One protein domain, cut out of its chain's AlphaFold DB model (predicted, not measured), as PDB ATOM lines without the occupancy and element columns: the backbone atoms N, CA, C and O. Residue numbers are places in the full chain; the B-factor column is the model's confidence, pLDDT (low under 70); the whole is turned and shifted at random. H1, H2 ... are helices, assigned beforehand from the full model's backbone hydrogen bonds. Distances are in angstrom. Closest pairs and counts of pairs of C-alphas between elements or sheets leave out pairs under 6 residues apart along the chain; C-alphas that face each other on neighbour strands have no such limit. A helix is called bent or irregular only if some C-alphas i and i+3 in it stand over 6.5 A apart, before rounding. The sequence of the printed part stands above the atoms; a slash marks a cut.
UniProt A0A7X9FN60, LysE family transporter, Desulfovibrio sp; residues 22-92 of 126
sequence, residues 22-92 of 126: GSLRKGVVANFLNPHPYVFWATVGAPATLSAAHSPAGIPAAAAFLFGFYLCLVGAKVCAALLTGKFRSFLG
ATOM      1  N   GLY A  22     -17.240  -0.301  32.872       63.47
ATOM      2  CA  GLY A  22     -15.827  -0.377  33.269       63.47
ATOM      3  C   GLY A  22     -15.051  -1.539  32.641       63.47
ATOM      4  O   GLY A  22     -13.821  -1.565  32.720       63.47
ATOM      5  N   SER A  23     -15.737  -2.476  31.977       75.31
ATOM      6  CA  SER A  23     -15.114  -3.596  31.250       75.31
ATOM      7  C   SER A  23     -14.146  -3.136  30.151       75.31
ATOM      8  O   SER A  23     -13.060  -3.699  30.026       75.31
ATOM      9  N   LEU A  24     -14.477  -2.064  29.422       77.81
ATOM     10  CA  LEU A  24     -13.613  -1.484  28.386       77.81
ATOM     11  C   LEU A  24     -12.316  -0.921  28.973       77.81
ATOM     12  O   LEU A  24     -11.234  -1.255  28.499       77.81
ATOM     13  N   ARG A  25     -12.405  -0.131  30.051       81.94
ATOM     14  CA  ARG A  25     -11.224   0.427  30.729       81.94
ATOM     15  C   ARG A  25     -10.323  -0.682  31.269       81.94
ATOM     16  O   ARG A  25      -9.112  -0.610  31.088       81.94
ATOM     17  N   LYS A  26     -10.898  -1.725  31.877       80.56
ATOM     18  CA  LYS A  26     -10.131  -2.903  32.319       80.56
ATOM     19  C   LYS A  26      -9.449  -3.605  31.144       80.56
ATOM     20  O   LYS A  26      -8.285  -3.965  31.268       80.56
ATOM     21  N   GLY A  27     -10.132  -3.748  30.008       81.62
ATOM     22  CA  GLY A  27      -9.559  -4.327  28.792       81.62
ATOM     23  C   GLY A  27      -8.389  -3.517  28.229       81.62
ATOM     24  O   GLY A  27      -7.355  -4.094  27.900       81.62
ATOM     25  N   VAL A  28      -8.517  -2.186  28.173       84.94
ATOM     26  CA  VAL A  28      -7.443  -1.285  27.723       84.94
ATOM     27  C   VAL A  28      -6.229  -1.386  28.642       84.94
ATOM     28  O   VAL A  28      -5.123  -1.610  28.158       84.94
ATOM     29  N   VAL A  29      -6.429  -1.294  29.962       86.19
ATOM     30  CA  VAL A  29      -5.333  -1.396  30.941       86.19
ATOM     31  C   VAL A  29      -4.667  -2.773  30.886       86.19
ATOM     32  O   VAL A  29      -3.444  -2.855  30.896       86.19
ATOM     33  N   ALA A  30      -5.442  -3.854  30.768       83.50
ATOM     34  CA  ALA A  30      -4.901  -5.208  30.667       83.50
ATOM     35  C   ALA A  30      -4.083  -5.426  29.386       83.50
ATOM     36  O   ALA A  30      -3.092  -6.148  29.417       83.50
ATOM     37  N   ASN A  31      -4.474  -4.812  28.266       84.62
ATOM     38  CA  ASN A  31      -3.715  -4.895  27.017       84.62
ATOM     39  C   ASN A  31      -2.444  -4.032  27.080       84.62
ATOM     40  O   ASN A  31      -1.375  -4.493  26.700       84.62
ATOM     41  N   PHE A  32      -2.542  -2.825  27.641       86.69
ATOM     42  CA  PHE A  32      -1.399  -1.923  27.795       86.69
ATOM     43  C   PHE A  32      -0.335  -2.464  28.758       86.69
ATOM     44  O   PHE A  32       0.852  -2.316  28.516       86.69
ATOM     45  N   LEU A  33      -0.740  -3.121  29.845       87.81
ATOM     46  CA  LEU A  33       0.198  -3.743  30.786       87.81
ATOM     47  C   LEU A  33       0.657  -5.140  30.344       87.81
ATOM     48  O   LEU A  33       1.450  -5.771  31.040       87.81
ATOM     49  N   ASN A  34       0.170  -5.648  29.210       86.38
ATOM     50  CA  ASN A  34       0.629  -6.922  28.683       86.38
ATOM     51  C   ASN A  34       2.009  -6.727  28.028       86.38
ATOM     52  O   ASN A  34       2.106  -5.961  27.075       86.38
ATOM     53  N   PRO A  35       3.075  -7.426  28.460       89.38
ATOM     54  CA  PRO A  35       4.391  -7.311  27.828       89.38
ATOM     55  C   PRO A  35       4.440  -7.946  26.429       89.38
ATOM     56  O   PRO A  35       5.306  -7.616  25.621       89.38
ATOM     57  N   HIS A  36       3.511  -8.854  26.120       84.50
ATOM     58  CA  HIS A  36       3.559  -9.673  24.913       84.50
ATOM     59  C   HIS A  36       3.517  -8.866  23.597       84.50
ATOM     60  O   HIS A  36       4.337  -9.147  22.722       84.50
ATOM     61  N   PRO A  37       2.639  -7.853  23.412       88.25
ATOM     62  CA  PRO A  37       2.661  -7.002  22.221       88.25
ATOM     63  C   PRO A  37       3.986  -6.256  22.040       88.25
ATOM     64  O   PRO A  37       4.469  -6.159  20.916       88.25
ATOM     65  N   TYR A  38       4.592  -5.763  23.125       91.12
ATOM     66  CA  TYR A  38       5.855  -5.025  23.058       91.12
ATOM     67  C   TYR A  38       7.017  -5.929  22.661       91.12
ATOM     68  O   TYR A  38       7.776  -5.574  21.764       91.12
ATOM     69  N   VAL A  39       7.118  -7.116  23.272       92.50
ATOM     70  CA  VAL A  39       8.141  -8.106  22.906       92.50
ATOM     71  C   VAL A  39       7.980  -8.504  21.443       92.50
ATOM     72  O   VAL A  39       8.947  -8.439  20.695       92.50
ATOM     73  N   PHE A  40       6.755  -8.815  21.001       92.12
ATOM     74  CA  PHE A  40       6.485  -9.139  19.600       92.12
ATOM     75  C   PHE A  40       6.942  -8.031  18.646       92.12
ATOM     76  O   PHE A  40       7.633  -8.316  17.668       92.12
ATOM     77  N   TRP A  41       6.565  -6.776  18.908       93.00
ATOM     78  CA  TRP A  41       6.944  -5.660  18.043       93.00
ATOM     79  C   TRP A  41       8.449  -5.409  18.055       93.00
ATOM     80  O   TRP A  41       9.006  -5.135  16.996       93.00
ATOM     81  N   ALA A  42       9.112  -5.572  19.198       92.62
ATOM     82  CA  ALA A  42      10.557  -5.425  19.306       92.62
ATOM     83  C   ALA A  42      11.324  -6.521  18.546       92.62
ATOM     84  O   ALA A  42      12.327  -6.223  17.903       92.62
ATOM     85  N   THR A  43      10.868  -7.777  18.596       90.00
ATOM     86  CA  THR A  43      11.642  -8.919  18.078       90.00
ATOM     87  C   THR A  43      11.242  -9.367  16.676       90.00
ATOM     88  O   THR A  43      12.073  -9.913  15.959       90.00
ATOM     89  N   VAL A  44       9.979  -9.190  16.282       90.56
ATOM     90  CA  VAL A  44       9.439  -9.739  15.025       90.56
ATOM     91  C   VAL A  44       8.688  -8.679  14.232       90.56
ATOM     92  O   VAL A  44       9.010  -8.447  13.069       90.56
ATOM     93  N   GLY A  45       7.707  -8.016  14.848       89.81
ATOM     94  CA  GLY A  45       6.792  -7.112  14.155       89.81
ATOM     95  C   GLY A  45       7.506  -5.953  13.462       89.81
ATOM     96  O   GLY A  45       7.321  -5.756  12.259       89.81
ATOM     97  N   ALA A  46       8.349  -5.208  14.185       92.06
ATOM     98  CA  ALA A  46       9.056  -4.062  13.617       92.06
ATOM     99  C   ALA A  46      10.132  -4.484  12.600       92.06
ATOM    100  O   ALA A  46      10.101  -3.944  11.493       92.06
ATOM    101  N   PRO A  47      11.005  -5.480  12.873       90.81
ATOM    102  CA  PRO A  47      11.954  -5.971  11.873       90.81
ATOM    103  C   PRO A  47      11.287  -6.468  10.583       90.81
ATOM    104  O   PRO A  47      11.747  -6.133   9.491       90.81
ATOM    105  N   ALA A  48      10.178  -7.211  10.680       88.19
ATOM    106  CA  ALA A  48       9.442  -7.712   9.516       88.19
ATOM    107  C   ALA A  48       8.778  -6.581   8.717       88.19
ATOM    108  O   ALA A  48       8.871  -6.549   7.491       88.19
ATOM    109  N   THR A  49       8.161  -5.617   9.408       91.94
ATOM    110  CA  THR A  49       7.515  -4.464   8.760       91.94
ATOM    111  C   THR A  49       8.545  -3.577   8.062       91.94
ATOM    112  O   THR A  49       8.323  -3.137   6.937       91.94
ATOM    113  N   LEU A  50       9.697  -3.352   8.699       92.12
ATOM    114  CA  LEU A  50      10.782  -2.554   8.138       92.12
ATOM    115  C   LEU A  50      11.460  -3.270   6.961       92.12
ATOM    116  O   LEU A  50      11.759  -2.641   5.952       92.12
ATOM    117  N   SER A  51      11.637  -4.591   7.042       89.12
ATOM    118  CA  SER A  51      12.142  -5.398   5.917       89.12
ATOM    119  C   SER A  51      11.189  -5.352   4.717       89.12
ATOM    120  O   SER A  51      11.630  -5.207   3.576       89.12
ATOM    121  N   ALA A  52       9.876  -5.406   4.966       85.31
ATOM    122  CA  ALA A  52       8.869  -5.223   3.925       85.31
ATOM    123  C   ALA A  52       8.917  -3.804   3.326       85.31
ATOM    124  O   ALA A  52       8.857  -3.662   2.109       85.31
ATOM    125  N   ALA A  53       9.104  -2.767   4.148       90.19
ATOM    126  CA  ALA A  53       9.227  -1.382   3.684       90.19
ATOM    127  C   ALA A  53      10.481  -1.135   2.825       90.19
ATOM    128  O   ALA A  53      10.434  -0.319   1.910       90.19
ATOM    129  N   HIS A  54      11.584  -1.837   3.098       90.00
ATOM    130  CA  HIS A  54      12.821  -1.771   2.307       90.00
ATOM    131  C   HIS A  54      12.814  -2.667   1.060       90.00
ATOM    132  O   HIS A  54      13.777  -2.666   0.295       90.00
ATOM    133  N   SER A  55      11.757  -3.453   0.845       84.44
ATOM    134  CA  SER A  55      11.628  -4.282  -0.353       84.44
ATOM    135  C   SER A  55      11.337  -3.407  -1.586       84.44
ATOM    136  O   SER A  55      10.886  -2.272  -1.432       84.44
ATOM    137  N   PRO A  56      11.507  -3.912  -2.826       82.06
ATOM    138  CA  PRO A  56      11.282  -3.127  -4.050       82.06
ATOM    139  C   PRO A  56       9.878  -2.508  -4.152       82.06
ATOM    140  O   PRO A  56       9.680  -1.495  -4.812       82.06
ATOM    141  N   ALA A  57       8.902  -3.125  -3.482       81.50
ATOM    142  CA  ALA A  57       7.521  -2.666  -3.399       81.50
ATOM    143  C   ALA A  57       7.279  -1.563  -2.345       81.50
ATOM    144  O   ALA A  57       6.191  -0.997  -2.326       81.50
ATOM    145  N   GLY A  58       8.252  -1.243  -1.485       89.44
ATOM    146  CA  GLY A  58       8.228  -0.092  -0.582       89.44
ATOM    147  C   GLY A  58       7.144  -0.119   0.507       89.44
ATOM    148  O   GLY A  58       6.755  -1.162   1.032       89.44
ATOM    149  N   ILE A  59       6.611   1.067   0.827       91.25
ATOM    150  CA  ILE A  59       5.513   1.280   1.790       91.25
ATOM    151  C   ILE A  59       4.288   0.368   1.534       91.25
ATOM    152  O   ILE A  59       3.754  -0.174   2.506       91.25
ATOM    153  N   PRO A  60       3.845   0.125   0.280       91.12
ATOM    154  CA  PRO A  60       2.784  -0.839  -0.019       91.12
ATOM    155  C   PRO A  60       3.004  -2.242   0.559       91.12
ATOM    156  O   PRO A  60       2.057  -2.847   1.059       91.12
ATOM    157  N   ALA A  61       4.235  -2.760   0.534       80.50
ATOM    158  CA  ALA A  61       4.532  -4.087   1.072       80.50
ATOM    159  C   ALA A  61       4.425  -4.121   2.601       80.50
ATOM    160  O   ALA A  61       3.869  -5.069   3.160       80.50
ATOM    161  N   ALA A  62       4.874  -3.065   3.282       87.25
ATOM    162  CA  ALA A  62       4.665  -2.917   4.720       87.25
ATOM    163  C   ALA A  62       3.169  -2.827   5.069       87.25
ATOM    164  O   ALA A  62       2.709  -3.502   5.990       87.25
ATOM    165  N   ALA A  63       2.387  -2.062   4.302       92.44
ATOM    166  CA  ALA A  63       0.940  -1.966   4.493       92.44
ATOM    167  C   ALA A  63       0.236  -3.317   4.275       92.44
ATOM    168  O   ALA A  63      -0.612  -3.699   5.082       92.44
ATOM    169  N   ALA A  64       0.620  -4.070   3.239       87.06
ATOM    170  CA  ALA A  64       0.090  -5.406   2.971       87.06
ATOM    171  C   ALA A  64       0.428  -6.400   4.095       87.06
ATOM    172  O   ALA A  64      -0.446  -7.157   4.524       87.06
ATOM    173  N   PHE A  65       1.659  -6.358   4.619       85.25
ATOM    174  CA  PHE A  65       2.062  -7.159   5.777       85.25
ATOM    175  C   PHE A  65       1.205  -6.838   7.006       85.25
ATOM    176  O   PHE A  65       0.619  -7.745   7.596       85.25
ATOM    177  N   LEU A  66       1.080  -5.554   7.365       91.88
ATOM    178  CA  LEU A  66       0.269  -5.118   8.505       91.88
ATOM    179  C   LEU A  66      -1.193  -5.528   8.342       91.88
ATOM    180  O   LEU A  66      -1.799  -6.048   9.280       91.88
ATOM    181  N   PHE A  67      -1.752  -5.324   7.151       92.94
ATOM    182  CA  PHE A  67      -3.127  -5.690   6.849       92.94
ATOM    183  C   PHE A  67      -3.352  -7.195   7.011       92.94
ATOM    184  O   PHE A  67      -4.242  -7.595   7.761       92.94
ATOM    185  N   GLY A  68      -2.524  -8.031   6.380       86.19
ATOM    186  CA  GLY A  68      -2.619  -9.488   6.500       86.19
ATOM    187  C   GLY A  68      -2.430  -9.970   7.939       86.19
ATOM    188  O   GLY A  68      -3.195 -10.811   8.419       86.19
ATOM    189  N   PHE A  69      -1.470  -9.387   8.659       86.88
ATOM    190  CA  PHE A  69      -1.216  -9.683  10.065       86.88
ATOM    191  C   PHE A  69      -2.437  -9.385  10.945       86.88
ATOM    192  O   PHE A  69      -2.912 -10.272  11.660       86.88
ATOM    193  N   TYR A  70      -2.986  -8.168  10.877       91.12
ATOM    194  CA  TYR A  70      -4.150  -7.793  11.681       91.12
ATOM    195  C   TYR A  70      -5.413  -8.540  11.258       91.12
ATOM    196  O   TYR A  70      -6.187  -8.946  12.126       91.12
ATOM    197  N   LEU A  71      -5.605  -8.779   9.959       92.06
ATOM    198  CA  LEU A  71      -6.724  -9.566   9.450       92.06
ATOM    199  C   LEU A  71      -6.688 -10.991  10.008       92.06
ATOM    200  O   LEU A  71      -7.704 -11.477  10.503       92.06
ATOM    201  N   CYS A  72      -5.524 -11.642   9.998       85.75
ATOM    202  CA  CYS A  72      -5.359 -12.979  10.562       85.75
ATOM    203  C   CYS A  72      -5.550 -12.979  12.089       85.75
ATOM    204  O   CYS A  72      -6.283 -13.810  12.623       85.75
ATOM    205  N   LEU A  73      -4.958 -12.014  12.798       86.62
ATOM    206  CA  LEU A  73      -5.024 -11.923  14.258       86.62
ATOM    207  C   LEU A  73      -6.449 -11.663  14.765       86.62
ATOM    208  O   LEU A  73      -6.911 -12.317  15.707       86.62
ATOM    209  N   VAL A  74      -7.149 -10.704  14.159       90.44
ATOM    210  CA  VAL A  74      -8.546 -10.397  14.491       90.44
ATOM    211  C   VAL A  74      -9.451 -11.522  14.003       90.44
ATOM    212  O   VAL A  74     -10.286 -11.994  14.772       90.44
ATOM    213  N   GLY A  75      -9.235 -12.012  12.782       87.12
ATOM    214  CA  GLY A  75      -9.977 -13.125  12.195       87.12
ATOM    215  C   GLY A  75      -9.931 -14.375  13.068       87.12
ATOM    216  O   GLY A  75     -10.977 -14.937  13.366       87.12
ATOM    217  N   ALA A  76      -8.763 -14.757  13.585       83.69
ATOM    218  CA  ALA A  76      -8.626 -15.889  14.501       83.69
ATOM    219  C   ALA A  76      -9.452 -15.707  15.786       83.69
ATOM    220  O   ALA A  76     -10.134 -16.638  16.217       83.69
ATOM    221  N   LYS A  77      -9.450 -14.504  16.380       83.94
ATOM    222  CA  LYS A  77     -10.254 -14.196  17.577       83.94
ATOM    223  C   LYS A  77     -11.751 -14.210  17.284       83.94
ATOM    224  O   LYS A  77     -12.517 -14.743  18.085       83.94
ATOM    225  N   VAL A  78     -12.166 -13.655  16.147       85.56
ATOM    226  CA  VAL A  78     -13.566 -13.660  15.702       85.56
ATOM    227  C   VAL A  78     -14.022 -15.088  15.423       85.56
ATOM    228  O   VAL A  78     -15.039 -15.509  15.965       85.56
ATOM    229  N   CYS A  79     -13.247 -15.868  14.670       82.25
ATOM    230  CA  CYS A  79     -13.504 -17.286  14.437       82.25
ATOM    231  C   CYS A  79     -13.632 -18.041  15.759       82.25
ATOM    232  O   CYS A  79     -14.620 -18.741  15.949       82.25
ATOM    233  N   ALA A  80     -12.702 -17.854  16.702       81.00
ATOM    234  CA  ALA A  80     -12.780 -18.477  18.021       81.00
ATOM    235  C   ALA A  80     -14.059 -18.078  18.776       81.00
ATOM    236  O   ALA A  80     -14.724 -18.944  19.343       81.00
ATOM    237  N   ALA A  81     -14.448 -16.799  18.751       81.19
ATOM    238  CA  ALA A  81     -15.677 -16.319  19.382       81.19
ATOM    239  C   ALA A  81     -16.938 -16.915  18.731       81.19
ATOM    240  O   ALA A  81     -17.828 -17.383  19.441       81.19
ATOM    241  N   LEU A  82     -16.999 -16.964  17.396       80.12
ATOM    242  CA  LEU A  82     -18.107 -17.555  16.640       80.12
ATOM    243  C   LEU A  82     -18.215 -19.063  16.883       80.12
ATOM    244  O   LEU A  82     -19.309 -19.573  17.125       80.12
ATOM    245  N   LEU A  83     -17.085 -19.773  16.870       79.12
ATOM    246  CA  LEU A  83     -17.022 -21.207  17.142       79.12
ATOM    247  C   LEU A  83     -17.478 -21.488  18.578       79.12
ATOM    248  O   LEU A  83     -18.335 -22.338  18.801       79.12
ATOM    249  N   THR A  84     -16.994 -20.707  19.544       75.69
ATOM    250  CA  THR A  84     -17.396 -20.812  20.955       75.69
ATOM    251  C   THR A  84     -18.884 -20.510  21.144       75.69
ATOM    252  O   THR A  84     -19.552 -21.205  21.904       75.69
ATOM    253  N   GLY A  85     -19.432 -19.523  20.429       70.25
ATOM    254  CA  GLY A  85     -20.863 -19.210  20.441       70.25
ATOM    255  C   GLY A  85     -21.717 -20.338  19.856       70.25
ATOM    256  O   GLY A  85     -22.697 -20.751  20.475       70.25
ATOM    257  N   LYS A  86     -21.308 -20.896  18.712       68.81
ATOM    258  CA  LYS A  86     -21.996 -22.003  18.027       68.81
ATOM    259  C   LYS A  86     -21.934 -23.314  18.814       68.81
ATOM    260  O   LYS A  86     -22.917 -24.046  18.869       68.81
ATOM    261  N   PHE A  87     -20.810 -23.595  19.467       64.50
ATOM    262  CA  PHE A  87     -20.622 -24.792  20.285       64.50
ATOM    263  C   PHE A  87     -20.893 -24.558  21.773       64.50
ATOM    264  O   PHE A  87     -20.595 -25.438  22.572       64.50
ATOM    265  N   ARG A  88     -21.502 -23.432  22.172       61.50
ATOM    266  CA  ARG A  88     -21.776 -23.104  23.585       61.50
ATOM    267  C   ARG A  88     -22.574 -24.194  24.316       61.50
ATOM    268  O   ARG A  88     -22.316 -24.445  25.486       61.50
ATOM    269  N   SER A  89     -23.480 -24.879  23.611       56.50
ATOM    270  CA  SER A  89     -24.229 -26.043  24.123       56.50
ATOM    271  C   SER A  89     -23.355 -27.306  24.272       56.50
ATOM    272  O   SER A  89     -23.511 -28.075  25.215       56.50
ATOM    273  N   PHE A  90     -22.360 -27.490  23.398       53.78
ATOM    274  CA  PHE A  90     -21.468 -28.659  23.384       53.78
ATOM    275  C   PHE A  90     -20.239 -28.500  24.305       53.78
ATOM    276  O   PHE A  90     -19.755 -29.481  24.880       53.78
ATOM    277  N   LEU A  91     -19.768 -27.260  24.508       54.34
ATOM    278  CA  LEU A  91     -18.653 -26.883  25.392       54.34
ATOM    279  C   LEU A  91     -18.980 -27.022  26.886       54.34
ATOM    280  O   LEU A  91     -18.065 -27.084  27.701       54.34
ATOM    281  N   GLY A  92     -20.263 -27.115  27.252       52.56
ATOM    282  CA  GLY A  92     -20.684 -27.463  28.612       52.56
ATOM    283  C   GLY A  92     -20.455 -28.938  28.977       52.56
ATOM    284  O   GLY A  92     -20.613 -29.311  30.139       52.56
TER     285      GLY A  92
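Overview. This is residues 22 to 92 of the 126 residues of the protein "LysE family transporter" of Desulfovibrio sp (UniProt A0A7X9FN60). The model is an open V of helices: the long helix H3 makes one arm, and a chain of shorter pieces, H1 followed by the bent helix H2, makes the other. The two arms meet near one end, where H2b, the second arm of H2, packs on residues 59 to 66 of H3; from there they diverge, and residues 22 to 36 at the tip of one arm and 70 to 92 at the tip of the other stand free. The printed part has 71 residues with three named helices, in the order H1, H2, H3, and no named strand; its class is all helix. It is only just loose, close to extended, with a radius of gyration of the C-alphas of 16.6 A, and its outline is elongated, with spans of 51 by 27 by 19 A.

Arrangement. From its first residue, the printed part soon enters H1, residues 23 to 32, which touches no helix. A tight link of 2 residues joins it to H2, residues 35 to 53. By its hydrogen bonds H2 was assigned as one helix, but it is bent: C-alpha 43 and C-alpha 46 are 7.1 A apart, where about 5 A is found in a regular helix. It is taken as two arms, H2a, residues 35 to 43, and H2b, residues 46 to 53. H1 and H2a meet only through their link. H2a and H2b run the same way at a steep tilt of 45 degrees; they are close but not clearly touching, and their closest C-alphas, those of Trp 41 and Pro 47, are 8.0 A apart. A tight link of 5 residues then leads to H3, residues 59 to 86. H2b and H3 touch, with 13 pairs of C-alphas within 8 A, and the closest, those of Ala 52 and Ala 62, are 4.9 A apart. H3 touches H2b with residues 59 to 66 alone. The two run opposite ways at a steep tilt of 54 degrees, and their centres are 18.4 A apart. H1 is apart from H2b and from H3, and H2a is apart from H3. In H1, H2a, H2b and H3, every pair of O of residue i and N of residue i+4 is within hydrogen-bond range.

Along the chain. H1 begins at Ser 23, with its C-alpha at (-15.114, -3.596, 31.250), and ends at Phe 32; from first to last C-alpha it measures 14.2 A. H2a runs from Pro 35 to Thr 43 over 12.3 A. Residues 44 and 45 belong to neither arm. H2b runs from Ala 46 to Ala 53 over 10.3 A, and its last C-alpha is at (9.227, -1.382, 3.684). H3, the longest helix with 28 residues, runs from Ile 59 to Lys 86, and its first and last C-alphas are 39.5 A apart; C-alpha 86 is at (-21.996, -22.003, 18.027).

Size, cuts and confidence. The two C-alphas farthest apart are those of Pro 56, in the link between H2 and H3, and Gly 92, the last printed residue, at 51.8 A. The C-alphas of Gly 22 and Gly 92, the first and last printed residues, are 27.9 A apart. The printed part has no cut, and both links between helices are tight. The mean pLDDT of the printed part is 83.4. Eight printed residues are under 70, namely residue 22 and residues 86 to 92, of which residue 86 belongs to H3.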